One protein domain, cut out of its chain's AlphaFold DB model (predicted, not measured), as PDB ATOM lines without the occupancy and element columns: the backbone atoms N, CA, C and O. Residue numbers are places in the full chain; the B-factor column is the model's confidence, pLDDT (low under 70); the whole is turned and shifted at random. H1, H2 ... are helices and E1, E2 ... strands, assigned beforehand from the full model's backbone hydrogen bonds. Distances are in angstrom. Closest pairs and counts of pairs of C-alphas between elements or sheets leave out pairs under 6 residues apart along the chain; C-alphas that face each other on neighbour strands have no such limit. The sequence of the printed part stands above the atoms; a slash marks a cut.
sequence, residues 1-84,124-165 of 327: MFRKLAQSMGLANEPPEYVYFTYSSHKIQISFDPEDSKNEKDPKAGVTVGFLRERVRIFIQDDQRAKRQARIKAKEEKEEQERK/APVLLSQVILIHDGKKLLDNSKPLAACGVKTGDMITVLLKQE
ATOM      1  N   MET A   1      25.851  66.854  -2.401       59.53
ATOM      2  CA  MET A   1      27.279  66.463  -2.315       59.53
ATOM      3  C   MET A   1      27.786  66.308  -0.877       59.53
ATOM      4  O   MET A   1      28.520  65.364  -0.636       59.53
ATOM      5  N   PHE A   2      27.356  67.127   0.093       69.62
ATOM      6  CA  PHE A   2      27.826  67.042   1.489       69.62
ATOM      7  C   PHE A   2      27.584  65.702   2.213       69.62
ATOM      8  O   PHE A   2      28.430  65.297   3.002       69.62
ATOM      9  N   ARG A   3      26.504  64.961   1.911       60.72
ATOM     10  CA  ARG A   3      26.272  63.626   2.512       60.72
ATOM     11  C   ARG A   3      27.386  62.621   2.212       60.72
ATOM     12  O   ARG A   3      27.833  61.941   3.123       60.72
ATOM     13  N   LYS A   4      27.877  62.580   0.967       71.50
ATOM     14  CA  LYS A   4      28.966  61.669   0.574       71.50
ATOM     15  C   LYS A   4      30.282  62.012   1.283       71.50
ATOM     16  O   LYS A   4      31.030  61.108   1.630       71.50
ATOM     17  N   LEU A   5      30.529  63.301   1.547       76.12
ATOM     18  CA  LEU A   5      31.712  63.756   2.284       76.12
ATOM     19  C   LEU A   5      31.609  63.429   3.786       76.12
ATOM     20  O   LEU A   5      32.560  62.947   4.388       76.12
ATOM     21  N   ALA A   6      30.435  63.627   4.395       70.50
ATOM     22  CA  ALA A   6      30.197  63.251   5.791       70.50
ATOM     23  C   ALA A   6      30.269  61.725   6.003       70.50
ATOM     24  O   ALA A   6      30.806  61.276   7.016       70.50
ATOM     25  N   GLN A   7      29.802  60.932   5.027       64.12
ATOM     26  CA  GLN A   7      29.988  59.476   4.991       64.12
ATOM     27  C   GLN A   7      31.471  59.092   4.889       64.12
ATOM     28  O   GLN A   7      31.926  58.244   5.656       64.12
ATOM     29  N   SER A   8      32.253  59.729   4.001       64.94
ATOM     30  CA  SER A   8      33.687  59.423   3.871       64.94
ATOM     31  C   SER A   8      34.495  59.816   5.109       64.94
ATOM     32  O   SER A   8      35.518  59.203   5.388       64.94
ATOM     33  N   MET A   9      34.024  60.808   5.872       73.50
ATOM     34  CA  MET A   9      34.632  61.227   7.139       73.50
ATOM     35  C   MET A   9      34.119  60.448   8.362       73.50
ATOM     36  O   MET A   9      34.558  60.721   9.473       73.50
ATOM     37  N   GLY A  10      33.197  59.489   8.189       63.84
ATOM     38  CA  GLY A  10      32.641  58.706   9.300       63.84
ATOM     39  C   GLY A  10      31.788  59.519  10.282       63.84
ATOM     40  O   GLY A  10      31.605  59.097  11.417       63.84
ATOM     41  N   LEU A  11      31.285  60.686   9.865       70.69
ATOM     42  CA  LEU A  11      30.488  61.584  10.710       70.69
ATOM     43  C   LEU A  11      28.987  61.269  10.661       70.69
ATOM     44  O   LEU A  11      28.244  61.665  11.555       70.69
ATOM     45  N   ALA A  12      28.533  60.561   9.627       70.44
ATOM     46  CA  ALA A  12      27.159  60.090   9.521       70.44
ATOM     47  C   ALA A  12      27.096  58.601   9.886       70.44
ATOM     48  O   ALA A  12      27.461  57.743   9.083       70.44
ATOM     49  N   ASN A  13      26.626  58.307  11.099       83.25
ATOM     50  CA  ASN A  13      26.277  56.953  11.529       83.25
ATOM     51  C   ASN A  13      24.919  56.578  10.927       83.25
ATOM     52  O   ASN A  13      23.895  56.620  11.605       83.25
ATOM     53  N   GLU A  14      24.900  56.294   9.627       90.81
ATOM     54  CA  GLU A  14      23.717  55.717   8.993       90.81
ATOM     55  C   GLU A  14      23.539  54.269   9.476       90.81
ATOM     56  O   GLU A  14      24.531  53.547   9.629       90.81
ATOM     57  N   PRO A  15      22.299  53.840   9.766       94.00
ATOM     58  CA  PRO A  15      22.041  52.466  10.166       94.00
ATOM     59  C   PRO A  15      22.444  51.518   9.024       94.00
ATOM     60  O   PRO A  15      22.124  51.801   7.868       94.00
ATOM     61  N   PRO A  16      23.156  50.413   9.311       96.19
ATOM     62  CA  PRO A  16      23.553  49.482   8.267       96.19
ATOM     63  C   PRO A  16      22.314  48.830   7.643       96.19
ATOM     64  O   PRO A  16      21.423  48.394   8.366       96.19
ATOM     65  N   GLU A  17      22.277  48.734   6.314       96.44
ATOM     66  CA  GLU A  17      21.195  48.061   5.569       96.44
ATOM     67  C   GLU A  17      21.398  46.543   5.531       96.44
ATOM     68  O   GLU A  17      20.454  45.761   5.537       96.44
ATOM     69  N   TYR A  18      22.654  46.105   5.487       97.62
ATOM     70  CA  TYR A  18      23.024  44.702   5.574       97.62
ATOM     71  C   TYR A  18      24.438  44.556   6.124       97.62
ATOM     72  O   TYR A  18      25.275  45.447   5.980       97.62
ATOM     73  N   VAL A  19      24.724  43.403   6.714       98.25
ATOM     74  CA  VAL A  19      26.072  43.006   7.141       98.25
ATOM     75  C   VAL A  19      26.360  41.586   6.687       98.25
ATOM     76  O   VAL A  19      25.447  40.776   6.502       98.25
ATOM     77  N   TYR A  20      27.639  41.269   6.531       98.12
ATOM     78  CA  TYR A  20      28.082  39.892   6.400       98.12
ATOM     79  C   TYR A  20      28.521  39.379   7.759       98.12
ATOM     80  O   TYR A  20      29.191  40.085   8.510       98.12
ATOM     81  N   PHE A  21      28.205  38.128   8.063       97.00
ATOM     82  CA  PHE A  21      28.845  37.439   9.166       97.00
ATOM     83  C   PHE A  21      29.512  36.152   8.702       97.00
ATOM     84  O   PHE A  21      29.040  35.474   7.785       97.00
ATOM     85  N   THR A  22      30.634  35.831   9.339       97.31
ATOM     86  CA  THR A  22      31.358  34.579   9.128       97.31
ATOM     87  C   THR A  22      31.194  33.682  10.335       97.31
ATOM     88  O   THR A  22      31.563  34.055  11.452       97.31
ATOM     89  N   TYR A  23      30.667  32.487  10.093       95.81
ATOM     90  CA  TYR A  23      30.545  31.425  11.079       95.81
ATOM     91  C   TYR A  23      31.088  30.130  10.476       95.81
ATOM     92  O   TYR A  23      30.600  29.655   9.447       95.81
ATOM     93  N   SER A  24      32.118  29.559  11.108       91.25
ATOM     94  CA  SER A  24      32.881  28.441  10.541       91.25
ATOM     95  C   SER A  24      33.423  28.795   9.142       91.25
ATOM     96  O   SER A  24      34.188  29.747   9.018       91.25
ATOM     97  N   SER A  25      33.034  28.061   8.098       91.50
ATOM     98  CA  SER A  25      33.443  28.300   6.704       91.50
ATOM     99  C   SER A  25      32.399  29.067   5.882       91.50
ATOM    100  O   SER A  25      32.578  29.257   4.681       91.50
ATOM    101  N   HIS A  26      31.289  29.482   6.497       93.50
ATOM    102  CA  HIS A  26      30.184  30.127   5.796       93.50
ATOM    103  C   HIS A  26      30.251  31.645   5.950       93.50
ATOM    104  O   HIS A  26      30.425  32.156   7.056       93.50
ATOM    105  N   LYS A  27      30.058  32.355   4.834       96.88
ATOM    106  CA  LYS A  27      29.803  33.798   4.784       96.88
ATOM    107  C   LYS A  27      28.328  34.002   4.465       96.88
ATOM    108  O   LYS A  27      27.873  33.576   3.407       96.88
ATOM    109  N   ILE A  28      27.594  34.640   5.367       97.50
ATOM    110  CA  ILE A  28      26.145  34.827   5.247       97.50
ATOM    111  C   ILE A  28      25.834  36.315   5.311       97.50
ATOM    112  O   ILE A  28      26.416  37.040   6.114       97.50
ATOM    113  N   GLN A  29      24.934  36.768   4.444       97.88
ATOM    114  CA  GLN A  29      24.431  38.137   4.436       97.88
ATOM    115  C   GLN A  29      23.141  38.206   5.251       97.88
ATOM    116  O   GLN A  29      22.237  37.404   5.029       97.88
ATOM    117  N   ILE A  30      23.048  39.169   6.165       97.56
ATOM    118  CA  ILE A  30      21.796  39.525   6.838       97.56
ATOM    119  C   ILE A  30      21.425  40.926   6.372       97.56
ATOM    120  O   ILE A  30      22.188  41.863   6.605       97.56
ATOM    121  N   SER A  31      20.280  41.048   5.707       97.25
ATOM    122  CA  SER A  31      19.623  42.325   5.433       97.25
ATOM    123  C   SER A  31      18.766  42.737   6.625       97.25
ATOM    124  O   SER A  31      18.217  41.883   7.322       97.25
ATOM    125  N   PHE A  32      18.675  44.040   6.850       96.75
ATOM    126  CA  PHE A  32      17.885  44.642   7.909       96.75
ATOM    127  C   PHE A  32      16.787  45.491   7.295       96.75
ATOM    128  O   PHE A  32      17.067  46.380   6.489       96.75
ATOM    129  N   ASP A  33      15.556  45.237   7.716       95.62
ATOM    130  CA  ASP A  33      14.438  46.088   7.349       95.62
ATOM    131  C   ASP A  33      14.311  47.239   8.363       95.62
ATOM    132  O   ASP A  33      14.665  47.082   9.536       95.62
ATOM    133  N   PRO A  34      13.784  48.413   7.970       91.44
ATOM    134  CA  PRO A  34      13.556  49.518   8.906       91.44
ATOM    135  C   PRO A  34      12.671  49.139  10.108       91.44
ATOM    136  O   PRO A  34      12.798  49.734  11.177       91.44
ATOM    137  N   GLU A  35      11.806  48.131   9.947       92.88
ATOM    138  CA  GLU A  35      10.920  47.595  10.991       92.88
ATOM    139  C   GLU A  35      11.649  46.732  12.035       92.88
ATOM    140  O   GLU A  35      11.146  46.539  13.140       92.88
ATOM    141  N   ASP A  36      12.862  46.250  11.740       93.50
ATOM    142  CA  ASP A  36      13.653  45.441  12.676       93.50
ATOM    143  C   ASP A  36      14.238  46.277  13.838       93.50
ATOM    144  O   ASP A  36      14.772  45.730  14.817       93.50
ATOM    145  N   SER A  37      14.162  47.613  13.765       90.12
ATOM    146  CA  SER A  37      14.596  48.489  14.853       90.12
ATOM    147  C   SER A  37      13.626  48.408  16.033       90.12
ATOM    148  O   SER A  37      12.530  48.956  16.015       90.12
ATOM    149  N   LYS A  38      14.061  47.770  17.125       83.00
ATOM    150  CA  LYS A  38      13.275  47.667  18.371       83.00
ATOM    151  C   LYS A  38      13.091  48.995  19.117       83.00
ATOM    152  O   LYS A  38      12.494  49.007  20.191       83.00
ATOM    153  N   ASN A  39      13.659  50.093  18.626       83.56
ATOM    154  CA  ASN A  39      13.637  51.363  19.330       83.56
ATOM    155  C   ASN A  39      12.467  52.220  18.830       83.56
ATOM    156  O   ASN A  39      12.638  53.035  17.929       83.56
ATOM    157  N   GLU A  40      11.289  52.065  19.448       83.75
ATOM    158  CA  GLU A  40      10.085  52.857  19.115       83.75
ATOM    159  C   GLU A  40      10.344  54.371  19.128       83.75
ATOM    160  O   GLU A  40       9.702  55.129  18.406       83.75
ATOM    161  N   LYS A  41      11.303  54.822  19.947       87.25
ATOM    162  CA  LYS A  41      11.632  56.242  20.109       87.25
ATOM    163  C   LYS A  41      12.507  56.801  18.991       87.25
ATOM    164  O   LYS A  41      12.450  58.002  18.742       87.25
ATOM    165  N   ASP A  42      13.333  55.970  18.359       87.38
ATOM    166  CA  ASP A  42      14.238  56.414  17.300       87.38
ATOM    167  C   ASP A  42      14.454  55.310  16.253       87.38
ATOM    168  O   ASP A  42      15.440  54.568  16.323       87.38
ATOM    169  N   PRO A  43      13.563  55.209  15.249       86.19
ATOM    170  CA  PRO A  43      13.709  54.230  14.174       86.19
ATOM    171  C   PRO A  43      14.967  54.473  13.326       86.19
ATOM    172  O   PRO A  43      15.430  53.571  12.630       86.19
ATOM    173  N   LYS A  44      15.574  55.670  13.393       88.81
ATOM    174  CA  LYS A  44      16.814  55.975  12.662       88.81
ATOM    175  C   LYS A  44      18.051  55.388  13.330       88.81
ATOM    176  O   LYS A  44      19.087  55.300  12.676       88.81
ATOM    177  N   ALA A  45      17.955  54.959  14.589       90.25
ATOM    178  CA  ALA A  45      19.049  54.278  15.270       90.25
ATOM    179  C   ALA A  45      19.403  52.941  14.586       90.25
ATOM    180  O   ALA A  45      20.553  52.506  14.650       90.25
ATOM    181  N   GLY A  46      18.438  52.314  13.902       94.19
ATOM    182  CA  GLY A  46      18.614  51.044  13.200       94.19
ATOM    183  C   GLY A  46      18.577  49.829  14.124       94.19
ATOM    184  O   GLY A  46      18.041  49.874  15.236       94.19
ATOM    185  N   VAL A  47      19.128  48.717  13.645       96.75
ATOM    186  CA  VAL A  47      19.179  47.451  14.385       96.75
ATOM    187  C   VAL A  47      20.205  47.485  15.519       96.75
ATOM    188  O   VAL A  47      21.276  48.090  15.417       96.75
ATOM    189  N   THR A  48      19.888  46.801  16.618       96.94
ATOM    190  CA  THR A  48      20.790  46.662  17.767       96.94
ATOM    191  C   THR A  48      21.671  45.423  17.656       96.94
ATOM    192  O   THR A  48      21.343  44.454  16.967       96.94
ATOM    193  N   VAL A  49      22.782  45.411  18.398       96.69
ATOM    194  CA  VAL A  49      23.649  44.227  18.539       96.69
ATOM    195  C   VAL A  49      22.845  43.012  19.014       96.69
ATOM    196  O   VAL A  49      23.069  41.902  18.533       96.69
ATOM    197  N   GLY A  50      21.883  43.204  19.923       96.31
ATOM    198  CA  GLY A  50      21.023  42.134  20.426       96.31
ATOM    199  C   GLY A  50      20.132  41.518  19.346       96.31
ATOM    200  O   GLY A  50      19.975  40.299  19.318       96.31
ATOM    201  N   PHE A  51      19.593  42.331  18.431       96.69
ATOM    202  CA  PHE A  51      18.818  41.835  17.289       96.69
ATOM    203  C   PHE A  51      19.683  40.986  16.351       96.69
ATOM    204  O   PHE A  51      19.319  39.855  16.023       96.69
ATOM    205  N   LEU A  52      20.862  41.491  15.973       97.31
ATOM    206  CA  LEU A  52      21.797  40.743  15.134       97.31
ATOM    207  C   LEU A  52      22.205  39.419  15.795       97.31
ATOM    208  O   LEU A  52      22.218  38.373  15.149       97.31
ATOM    209  N   ARG A  53      22.495  39.444  17.099       97.19
ATOM    210  CA  ARG A  53      22.865  38.252  17.868       97.19
ATOM    211  C   ARG A  53      21.752  37.202  17.879       97.19
ATOM    212  O   ARG A  53      22.040  36.015  17.756       97.19
ATOM    213  N   GLU A  54      20.497  37.632  17.976       96.69
ATOM    214  CA  GLU A  54      19.328  36.752  17.889       96.69
ATOM    215  C   GLU A  54      19.190  36.115  16.502       96.69
ATOM    216  O   GLU A  54      19.021  34.899  16.401       96.69
ATOM    217  N   ARG A  55      19.342  36.899  15.426       97.19
ATOM    218  CA  ARG A  55      19.326  36.378  14.047       97.19
ATOM    219  C   ARG A  55      20.434  35.351  13.812       97.19
ATOM    220  O   ARG A  55      20.171  34.279  13.273       97.19
ATOM    221  N   VAL A  56      21.649  35.641  14.277       96.81
ATOM    222  CA  VAL A  56      22.786  34.711  14.212       96.81
ATOM    223  C   VAL A  56      22.505  33.435  15.014       96.81
ATOM    224  O   VAL A  56      22.784  32.340  14.534       96.81
ATOM    225  N   ARG A  57      21.908  33.540  16.209       96.25
ATOM    226  CA  ARG A  57      21.535  32.376  17.029       96.25
ATOM    227  C   ARG A  57      20.554  31.457  16.300       96.25
ATOM    228  O   ARG A  57      20.767  30.248  16.293       96.25
ATOM    229  N   ILE A  58      19.504  32.020  15.697       95.38
ATOM    230  CA  ILE A  58      18.513  31.260  14.918       95.38
ATOM    231  C   ILE A  58      19.208  30.538  13.762       95.38
ATOM    232  O   ILE A  58      19.068  29.326  13.635       95.38
ATOM    233  N   PHE A  59      20.047  31.252  13.003       95.94
ATOM    234  CA  PHE A  59      20.808  30.655  11.907       95.94
ATOM    235  C   PHE A  59      21.660  29.459  12.368       95.94
ATOM    236  O   PHE A  59      21.643  28.403  11.741       95.94
ATOM    237  N   ILE A  60      22.385  29.597  13.482       94.94
ATOM    238  CA  ILE A  60      23.222  28.517  14.028       94.94
ATOM    239  C   ILE A  60      22.365  27.318  14.455       94.94
ATOM    240  O   ILE A  60      22.752  26.174  14.214       94.94
ATOM    241  N   GLN A  61      21.209  27.553  15.080       93.00
ATOM    242  CA  GLN A  61      20.291  26.480  15.469       93.00
ATOM    243  C   GLN A  61      19.734  25.738  14.245       93.00
ATOM    244  O   GLN A  61      19.670  24.508  14.259       93.00
ATOM    245  N   ASP A  62      19.381  26.459  13.184       93.69
ATOM    246  CA  ASP A  62      18.878  25.865  11.946       93.69
ATOM    247  C   ASP A  62      19.964  25.072  11.206       93.69
ATOM    248  O   ASP A  62      19.708  23.950  10.769       93.69
ATOM    249  N   ASP A  63      21.201  25.576  11.158       93.31
ATOM    250  CA  ASP A  63      22.356  24.842  10.620       93.31
ATOM    251  C   ASP A  63      22.621  23.541  11.404       93.31
ATOM    252  O   ASP A  63      22.808  22.473  10.813       93.31
ATOM    253  N   GLN A  64      22.565  23.584  12.742       90.81
ATOM    254  CA  GLN A  64      22.698  22.384  13.579       90.81
ATOM    255  C   GLN A  64      21.566  21.374  13.327       90.81
ATOM    256  O   GLN A  64      21.823  20.169  13.225       90.81
ATOM    257  N   ARG A  65      20.323  21.844  13.168       90.75
ATOM    258  CA  ARG A  65      19.170  20.993  12.826       90.75
ATOM    259  C   ARG A  65      19.322  20.359  11.446       90.75
ATOM    260  O   ARG A  65      19.115  19.151  11.320       90.75
ATOM    261  N   ALA A  66      19.725  21.129  10.438       93.06
ATOM    262  CA  ALA A  66      19.946  20.636   9.082       93.06
ATOM    263  C   ALA A  66      21.042  19.558   9.051       93.06
ATOM    264  O   ALA A  66      20.840  18.478   8.491       93.06
ATOM    265  N   LYS A  67      22.169  19.789   9.739       91.31
ATOM    266  CA  LYS A  67      23.250  18.799   9.888       91.31
ATOM    267  C   LYS A  67      22.781  17.524  10.589       91.31
ATOM    268  O   LYS A  67      23.161  16.430  10.170       91.31
ATOM    269  N   ARG A  68      21.932  17.633  11.617       89.25
ATOM    270  CA  ARG A  68      21.330  16.465  12.284       89.25
ATOM    271  C   ARG A  68      20.443  15.672  11.329       89.25
ATOM    272  O   ARG A  68      20.616  14.463  11.218       89.25
ATOM    273  N   GLN A  69      19.533  16.338  10.624       92.50
ATOM    274  CA  GLN A  69      18.653  15.677   9.658       92.50
ATOM    275  C   GLN A  69      19.449  14.978   8.551       92.50
ATOM    276  O   GLN A  69      19.127  13.848   8.197       92.50
ATOM    277  N   ALA A  70      20.524  15.598   8.057       94.00
ATOM    278  CA  ALA A  70      21.413  14.981   7.074       94.00
ATOM    279  C   ALA A  70      22.108  13.719   7.619       94.00
ATOM    280  O   ALA A  70      22.181  12.711   6.921       94.00
ATOM    281  N   ARG A  71      22.569  13.734   8.879       91.31
ATOM    282  CA  ARG A  71      23.163  12.554   9.535       91.31
ATOM    283  C   ARG A  71      22.158  11.420   9.730       91.31
ATOM    284  O   ARG A  71      22.524  10.267   9.529       91.31
ATOM    285  N   ILE A  72      20.922  11.743  10.118       89.62
ATOM    286  CA  ILE A  72      19.846  10.752  10.273       89.62
ATOM    287  C   ILE A  72      19.554  10.097   8.922       89.62
ATOM    288  O   ILE A  72      19.667   8.880   8.818       89.62
ATOM    289  N   LYS A  73      19.320  10.895   7.871       95.12
ATOM    290  CA  LYS A  73      19.090  10.384   6.511       95.12
ATOM    291  C   LYS A  73      20.244   9.515   6.012       95.12
ATOM    292  O   LYS A  73      20.018   8.406   5.550       95.12
ATOM    293  N   ALA A  74      21.489   9.961   6.185       94.94
ATOM    294  CA  ALA A  74      22.661   9.181   5.784       94.94
ATOM    295  C   ALA A  74      22.775   7.844   6.543       94.94
ATOM    296  O   ALA A  74      23.252   6.850   5.995       94.94
ATOM    297  N   LYS A  75      22.345   7.803   7.811       93.19
ATOM    298  CA  LYS A  75      22.317   6.573   8.610       93.19
ATOM    299  C   LYS A  75      21.215   5.622   8.140       93.19
ATOM    300  O   LYS A  75      21.492   4.436   7.994       93.19
ATOM    301  N   GLU A  76      20.018   6.139   7.873       95.38
ATOM    302  CA  GLU A  76      18.887   5.375   7.328       95.38
ATOM    303  C   GLU A  76      19.221   4.790   5.948       95.38
ATOM    304  O   GLU A  76      19.057   3.591   5.733       95.38
ATOM    305  N   GLU A  77      19.791   5.595   5.046       96.81
ATOM    306  CA  GLU A  77      20.245   5.149   3.723       96.81
ATOM    307  C   GLU A  77      21.304   4.045   3.829       96.81
ATOM    308  O   GLU A  77      21.254   3.049   3.103       96.81
ATOM    309  N   LYS A  78      22.254   4.184   4.763       96.50
ATOM    310  CA  LYS A  78      23.279   3.164   5.012       96.50
ATOM    311  C   LYS A  78      22.669   1.859   5.530       96.50
ATOM    312  O   LYS A  78      23.070   0.783   5.084       96.50
ATOM    313  N   GLU A  79      21.708   1.935   6.448       95.94
ATOM    314  CA  GLU A  79      21.013   0.755   6.969       95.94
ATOM    315  C   GLU A  79      20.173   0.068   5.880       95.94
ATOM    316  O   GLU A  79      20.199  -1.158   5.753       95.94
ATOM    317  N   GLU A  80      19.480   0.835   5.036       96.56
ATOM    318  CA  GLU A  80      18.715   0.300   3.910       96.56
ATOM    319  C   GLU A  80      19.624  -0.402   2.887       96.56
ATOM    320  O   GLU A  80      19.311  -1.505   2.423       96.56
ATOM    321  N   GLN A  81      20.780   0.191   2.568       95.69
ATOM    322  CA  GLN A  81      21.789  -0.431   1.707       95.69
ATOM    323  C   GLN A  81      22.296  -1.752   2.297       95.69
ATOM    324  O   GLN A  81      22.407  -2.746   1.576       95.69
ATOM    325  N   GLU A  82      22.551  -1.801   3.606       95.56
ATOM    326  CA  GLU A  82      22.971  -3.028   4.286       95.56
ATOM    327  C   GLU A  82      21.875  -4.108   4.249       95.56
ATOM    328  O   GLU A  82      22.162  -5.276   3.964       95.56
ATOM    329  N   ARG A  83      20.605  -3.730   4.460       95.00
ATOM    330  CA  ARG A  83      19.452  -4.642   4.343       95.00
ATOM    331  C   ARG A  83      19.323  -5.211   2.925       95.00
ATOM    332  O   ARG A  83      19.210  -6.429   2.764       95.00
ATOM    333  N   LYS A  84      19.419  -4.369   1.888       93.81
ATOM    334  CA  LYS A  84      19.398  -4.801   0.475       93.81
ATOM    335  C   LYS A  84      20.573  -5.725   0.141       93.81
ATOM    336  O   LYS A  84      20.384  -6.742  -0.528       93.81
ATOM    337  N   ALA A 124      21.901  20.823  23.155       80.38
ATOM    338  CA  ALA A 124      21.458  21.907  24.008       80.38
ATOM    339  C   ALA A 124      21.173  23.141  23.131       80.38
ATOM    340  O   ALA A 124      21.954  23.435  22.217       80.38
ATOM    341  N   PRO A 125      20.065  23.862  23.364       87.88
ATOM    342  CA  PRO A 125      19.768  25.068  22.609       87.88
ATOM    343  C   PRO A 125      20.904  26.081  22.780       87.88
ATOM    344  O   PRO A 125      21.319  26.376  23.901       87.88
ATOM    345  N   VAL A 126      21.397  26.627  21.665       89.31
ATOM    346  CA  VAL A 126      22.426  27.677  21.688       89.31
ATOM    347  C   VAL A 126      21.862  28.900  22.400       89.31
ATOM    348  O   VAL A 126      20.838  29.443  21.977       89.31
ATOM    349  N   LEU A 127      22.526  29.334  23.469       91.88
ATOM    350  CA  LEU A 127      22.123  30.506  24.241       91.88
ATOM    351  C   LEU A 127      22.680  31.785  23.608       91.88
ATOM    352  O   LEU A 127      23.777  31.800  23.053       91.88
ATOM    353  N   LEU A 128      21.966  32.904  23.755       89.81
ATOM    354  CA  LEU A 128      22.461  34.220  23.324       89.81
ATOM    355  C   LEU A 128      23.800  34.596  23.980       89.81
ATOM    356  O   LEU A 128      24.628  35.267  23.364       89.81
ATOM    357  N   SER A 129      24.035  34.160  25.221       91.19
ATOM    358  CA  SER A 129      25.297  34.382  25.940       91.19
ATOM    359  C   SER A 129      26.498  33.714  25.266       91.19
ATOM    360  O   SER A 129      27.622  34.189  25.419       91.19
ATOM    361  N   GLN A 130      26.266  32.643  24.502       94.00
ATOM    362  CA  GLN A 130      27.314  31.877  23.834       94.00
ATOM    363  C   GLN A 130      27.757  32.522  22.518       94.00
ATOM    364  O   GLN A 130      28.869  32.270  22.065       94.00
ATOM    365  N   VAL A 131      26.927  33.371  21.910       96.69
ATOM    366  CA  VAL A 131      27.243  34.032  20.639       96.69
ATOM    367  C   VAL A 131      28.081  35.283  20.903       96.69
ATOM    368  O   VAL A 131      27.588  36.276  21.438       96.69
ATOM    369  N   ILE A 132      29.353  35.252  20.509       97.38
ATOM    370  CA  ILE A 132      30.278  36.386  20.580       97.38
ATOM    371  C   ILE A 132      30.416  36.979  19.178       97.38
ATOM    372  O   ILE A 132      30.844  36.299  18.248       97.38
ATOM    373  N   LEU A 133      30.081  38.260  19.043       98.12
ATOM    374  CA  LEU A 133      30.245  39.015  17.803       98.12
ATOM    375  C   LEU A 133      31.514  39.870  17.890       98.12
ATOM    376  O   LEU A 133      31.707  40.588  18.876       98.12
ATOM    377  N   ILE A 134      32.369  39.785  16.872       98.19
ATOM    378  CA  ILE A 134      33.609  40.559  16.756       98.19
ATOM    379  C   ILE A 134      33.575  41.355  15.454       98.19
ATOM    380  O   ILE A 134      33.395  40.786  14.380       98.19
ATOM    381  N   HIS A 135      33.781  42.662  15.553       98.06
ATOM    382  CA  HIS A 135      33.881  43.578  14.418       98.06
ATOM    383  C   HIS A 135      35.124  44.448  14.605       98.06
ATOM    384  O   HIS A 135      35.332  44.985  15.690       98.06
ATOM    385  N   ASP A 136      35.985  44.498  13.585       96.19
ATOM    386  CA  ASP A 136      37.241  45.267  13.593       96.19
ATOM    387  C   ASP A 136      38.089  45.061  14.873       96.19
ATOM    388  O   ASP A 136      38.503  45.993  15.564       96.19
ATOM    389  N   GLY A 137      38.247  43.795  15.280       95.81
ATOM    390  CA  GLY A 137      38.981  43.398  16.490       95.81
ATOM    391  C   GLY A 137      38.272  43.681  17.825       95.81
ATOM    392  O   GLY A 137      38.764  43.272  18.877       95.81
ATOM    393  N   LYS A 138      37.101  44.329  17.821       97.56
ATOM    394  CA  LYS A 138      36.340  44.689  19.026       97.56
ATOM    395  C   LYS A 138      35.167  43.739  19.251       97.56
ATOM    396  O   LYS A 138      34.419  43.408  18.336       97.56
ATOM    397  N   LYS A 139      34.978  43.315  20.503       97.88
ATOM    398  CA  LYS A 139      33.827  42.492  20.911       97.88
ATOM    399  C   LYS A 139      32.590  43.369  21.087       97.88
ATOM    400  O   LYS A 139      32.617  44.331  21.854       97.88
ATOM    401  N   LEU A 140      31.486  42.994  20.449       97.81
ATOM    402  CA  LEU A 140      30.198  43.676  20.591       97.81
ATOM    403  C   LEU A 140      29.439  43.085  21.790       97.81
ATOM    404  O   LEU A 140      28.693  42.113  21.661       97.81
ATOM    405  N   LEU A 141      29.696  43.628  22.983       96.25
ATOM    406  CA  LEU A 141      29.176  43.087  24.248       96.25
ATOM    407  C   LEU A 141      27.772  43.589  24.611       96.25
ATOM    408  O   LEU A 141      27.019  42.864  25.253       96.25
ATOM    409  N   ASP A 142      27.432  44.815  24.220       96.50
ATOM    410  CA  ASP A 142      26.208  45.488  24.650       96.50
ATOM    411  C   ASP A 142      25.067  45.248  23.659       96.50
ATOM    412  O   ASP A 142      25.082  45.769  22.547       96.50
ATOM    413  N   ASN A 143      24.067  44.469  24.079       96.62
ATOM    414  CA  ASN A 143      22.923  44.095  23.247       96.62
ATOM    415  C   ASN A 143      21.977  45.266  22.938       96.62
ATOM    416  O   ASN A 143      21.211  45.181  21.976       96.62
ATOM    417  N   SER A 144      22.014  46.334  23.735       95.75
ATOM    418  CA  SER A 144      21.121  47.485  23.589       95.75
ATOM    419  C   SER A 144      21.678  48.537  22.632       95.75
ATOM    420  O   SER A 144      20.925  49.373  22.137       95.75
ATOM    421  N   LYS A 145      22.987  48.505  22.344       95.81
ATOM    422  CA  LYS A 145      23.617  49.478  21.447       95.81
ATOM    423  C   LYS A 145      23.225  49.239  19.984       95.81
ATOM    424  O   LYS A 145      23.249  48.090  19.528       95.81
ATOM    425  N   PRO A 146      22.897  50.303  19.229       96.25
ATOM    426  CA  PRO A 146      22.737  50.222  17.782       96.25
ATOM    427  C   PRO A 146      24.044  49.823  17.091       96.25
ATOM    428  O   PRO A 146      25.118  50.253  17.513       96.25
ATOM    429  N   LEU A 147      23.960  49.057  16.001       96.50
ATOM    430  CA  LEU A 147      25.143  48.636  15.238       96.50
ATOM    431  C   LEU A 147      25.962  49.833  14.730       96.50
ATOM    432  O   LEU A 147      27.188  49.831  14.844       96.50
ATOM    433  N   ALA A 148      25.290  50.892  14.271       95.06
ATOM    434  CA  ALA A 148      25.948  52.114  13.810       95.06
ATOM    435  C   ALA A 148      26.757  52.802  14.929       95.06
ATOM    436  O   ALA A 148      27.860  53.287  14.694       95.06
ATOM    437  N   ALA A 149      26.271  52.766  16.178       94.44
ATOM    438  CA  ALA A 149      26.997  53.298  17.337       94.44
ATOM    439  C   ALA A 149      28.232  52.454  17.707       94.44
ATOM    440  O   ALA A 149      29.142  52.944  18.375       94.44
ATOM    441  N   CYS A 150      28.282  51.193  17.269       95.75
ATOM    442  CA  CYS A 150      29.459  50.333  17.374       95.75
ATOM    443  C   CYS A 150      30.454  50.521  16.214       95.75
ATOM    444  O   CYS A 150      31.493  49.867  16.218       95.75
ATOM    445  N   GLY A 151      30.167  51.408  15.253       94.88
ATOM    446  CA  GLY A 151      31.002  51.641  14.073       94.88
ATOM    447  C   GLY A 151      30.789  50.631  12.942       94.88
ATOM    448  O   GLY A 151      31.580  50.616  12.004       94.88
ATOM    449  N   VAL A 152      29.743  49.803  13.023       96.69
ATOM    450  CA  VAL A 152      29.395  48.831  11.980       96.69
ATOM    451  C   VAL A 152      28.681  49.544  10.837       96.69
ATOM    452  O   VAL A 152      27.680  50.230  11.057       96.69
ATOM    453  N   LYS A 153      29.176  49.350   9.615       95.75
ATOM    454  CA  LYS A 153      28.641  49.930   8.379       95.75
ATOM    455  C   LYS A 153      27.993  48.867   7.493       95.75
ATOM    456  O   LYS A 153      28.196  47.665   7.670       95.75
ATOM    457  N   THR A 154      27.217  49.322   6.511       96.06
ATOM    458  CA  THR A 154      26.656  48.455   5.471       96.06
ATOM    459  C   THR A 154      27.769  47.701   4.740       96.06
ATOM    460  O   THR A 154      28.705  48.314   4.231       96.06
ATOM    461  N   GLY A 155      27.651  46.375   4.670       96.75
ATOM    462  CA  GLY A 155      28.615  45.497   4.003       96.75
ATOM    463  C   GLY A 155      29.823  45.087   4.846       96.75
ATOM    464  O   GLY A 155      30.654  44.317   4.357       96.75
ATOM    465  N   ASP A 156      29.914  45.524   6.103       97.94
ATOM    466  CA  ASP A 156      30.986  45.096   6.999       97.94
ATOM    467  C   ASP A 156      30.913  43.598   7.318       97.94
ATOM    468  O   ASP A 156      29.849  42.969   7.285       97.94
ATOM    469  N   MET A 157      32.075  43.032   7.653       98.19
ATOM    470  CA  MET A 157      32.217  41.643   8.073       98.19
ATOM    471  C   MET A 157      32.251  41.528   9.597       98.19
ATOM    472  O   MET A 157      33.096  42.130  10.260       98.19
ATOM    473  N   ILE A 158      31.381  40.686  10.149       98.31
ATOM    474  CA  ILE A 158      31.310  40.380  11.577       98.31
ATOM    475  C   ILE A 158      31.717  38.922  11.794       98.31
ATOM    476  O   ILE A 158      31.094  37.993  11.286       98.31
ATOM    477  N   THR A 159      32.765  38.700  12.582       98.12
ATOM    478  CA  THR A 159      33.187  37.346  12.950       98.12
ATOM    479  C   THR A 159      32.338  36.841  14.108       98.12
ATOM    480  O   THR A 159      32.231  37.503  15.143       98.12
ATOM    481  N   VAL A 160      31.747  35.659  13.943       98.00
ATOM    482  CA  VAL A 160      30.942  35.003  14.976       98.00
ATOM    483  C   VAL A 160      31.753  33.885  15.610       98.00
ATOM    484  O   VAL A 160      32.140  32.929  14.939       98.00
ATOM    485  N   LEU A 161      31.959  33.978  16.920       96.88
ATOM    486  CA  LEU A 161      32.523  32.901  17.723       96.88
ATOM    487  C   LEU A 161      31.448  32.348  18.653       96.88
ATOM    488  O   LEU A 161      30.713  33.103  19.287       96.88
ATOM    489  N   LEU A 162      31.385  31.025  18.762       95.19
ATOM    490  CA  LEU A 162      30.608  30.371  19.802       95.19
ATOM    491  C   LEU A 162      31.516  30.087  20.986       95.19
ATOM    492  O   LEU A 162      32.508  29.368  20.866       95.19
ATOM    493  N   LYS A 163      31.164  30.640  22.141       93.25
ATOM    494  CA  LYS A 163      31.750  30.217  23.401       93.25
ATOM    495  C   LYS A 163      31.290  28.786  23.654       93.25
ATOM    496  O   LYS A 163      30.096  28.547  23.825       93.25
ATOM    497  N   GLN A 164      32.232  27.851  23.698       85.44
ATOM    498  CA  GLN A 164      31.979  26.567  24.334       85.44
ATOM    499  C   GLN A 164      31.800  26.860  25.820       85.44
ATOM    500  O   GLN A 164      32.764  27.076  26.553       85.44
ATOM    501  N   GLU A 165      30.550  26.983  26.260       76.19
ATOM    502  CA  GLU A 165      30.278  26.782  27.671       76.19
ATOM    503  C   GLU A 165      30.615  25.322  27.928       76.19
ATOM    504  O   GLU A 165      29.956  24.425  27.400       76.19
TER     505      GLU A 165
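AT A GLANCE: This is residues 1 to 84 and 124 to 165 of the 327 residues of the protein "BAG domain-domain-containing protein" of Yarrowia lipolytica (UniProt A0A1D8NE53). A strongly twisted four-stranded sheet has the long helix H2 on one face, in two layers; residues 65 to 84 of H2 stick out as an arm, and small H1 lies off the opposite end. The 126 printed residues run H1 E1 E2 H2 E3 E4; the mixed sheet's order is E2 E1 E4 E3. The class is mixed, helices and strands; the whole is loose, radius of gyration of the C-alphas 19.0 A, spanning 72 by 30 by 29 A.

HOW THE PARTS SIT: H1, residues 2 to 8, is not on the sheet. E1, residues 18 to 23, and E2, residues 26 to 31, form an antiparallel hairpin; N 21 and O 28 are 2.9 A apart. H2, residues 49 to 84, is on the sheet; its closest C-alpha pair with E3, residues 131 to 135, is Arg 53 and Val 131, 6.7 A. E4, residues 157 to 162, is parallel to E1, N 158 to O 20 2.8 A, and forms an antiparallel hairpin with E3, N 134 to O 159 2.9 A. In H1 and H2 every O i to N i+4 pair is within hydrogen-bond range.

IN THESE COORDINATES: H1 begins at C-alpha 2 (27.826, 67.042, 1.489). H2 is 52.4 A long. E4 ends at C-alpha 162 (30.608, 30.371, 19.802).

THE WHOLE: Residues 85 to 123 are not printed; C-alphas 84 and 124 are 35.7 A apart. Links E2 to H2 and E3 to E4 are long. Residues 1 to 3, 7 to 8 and 10 have pLDDT under 70.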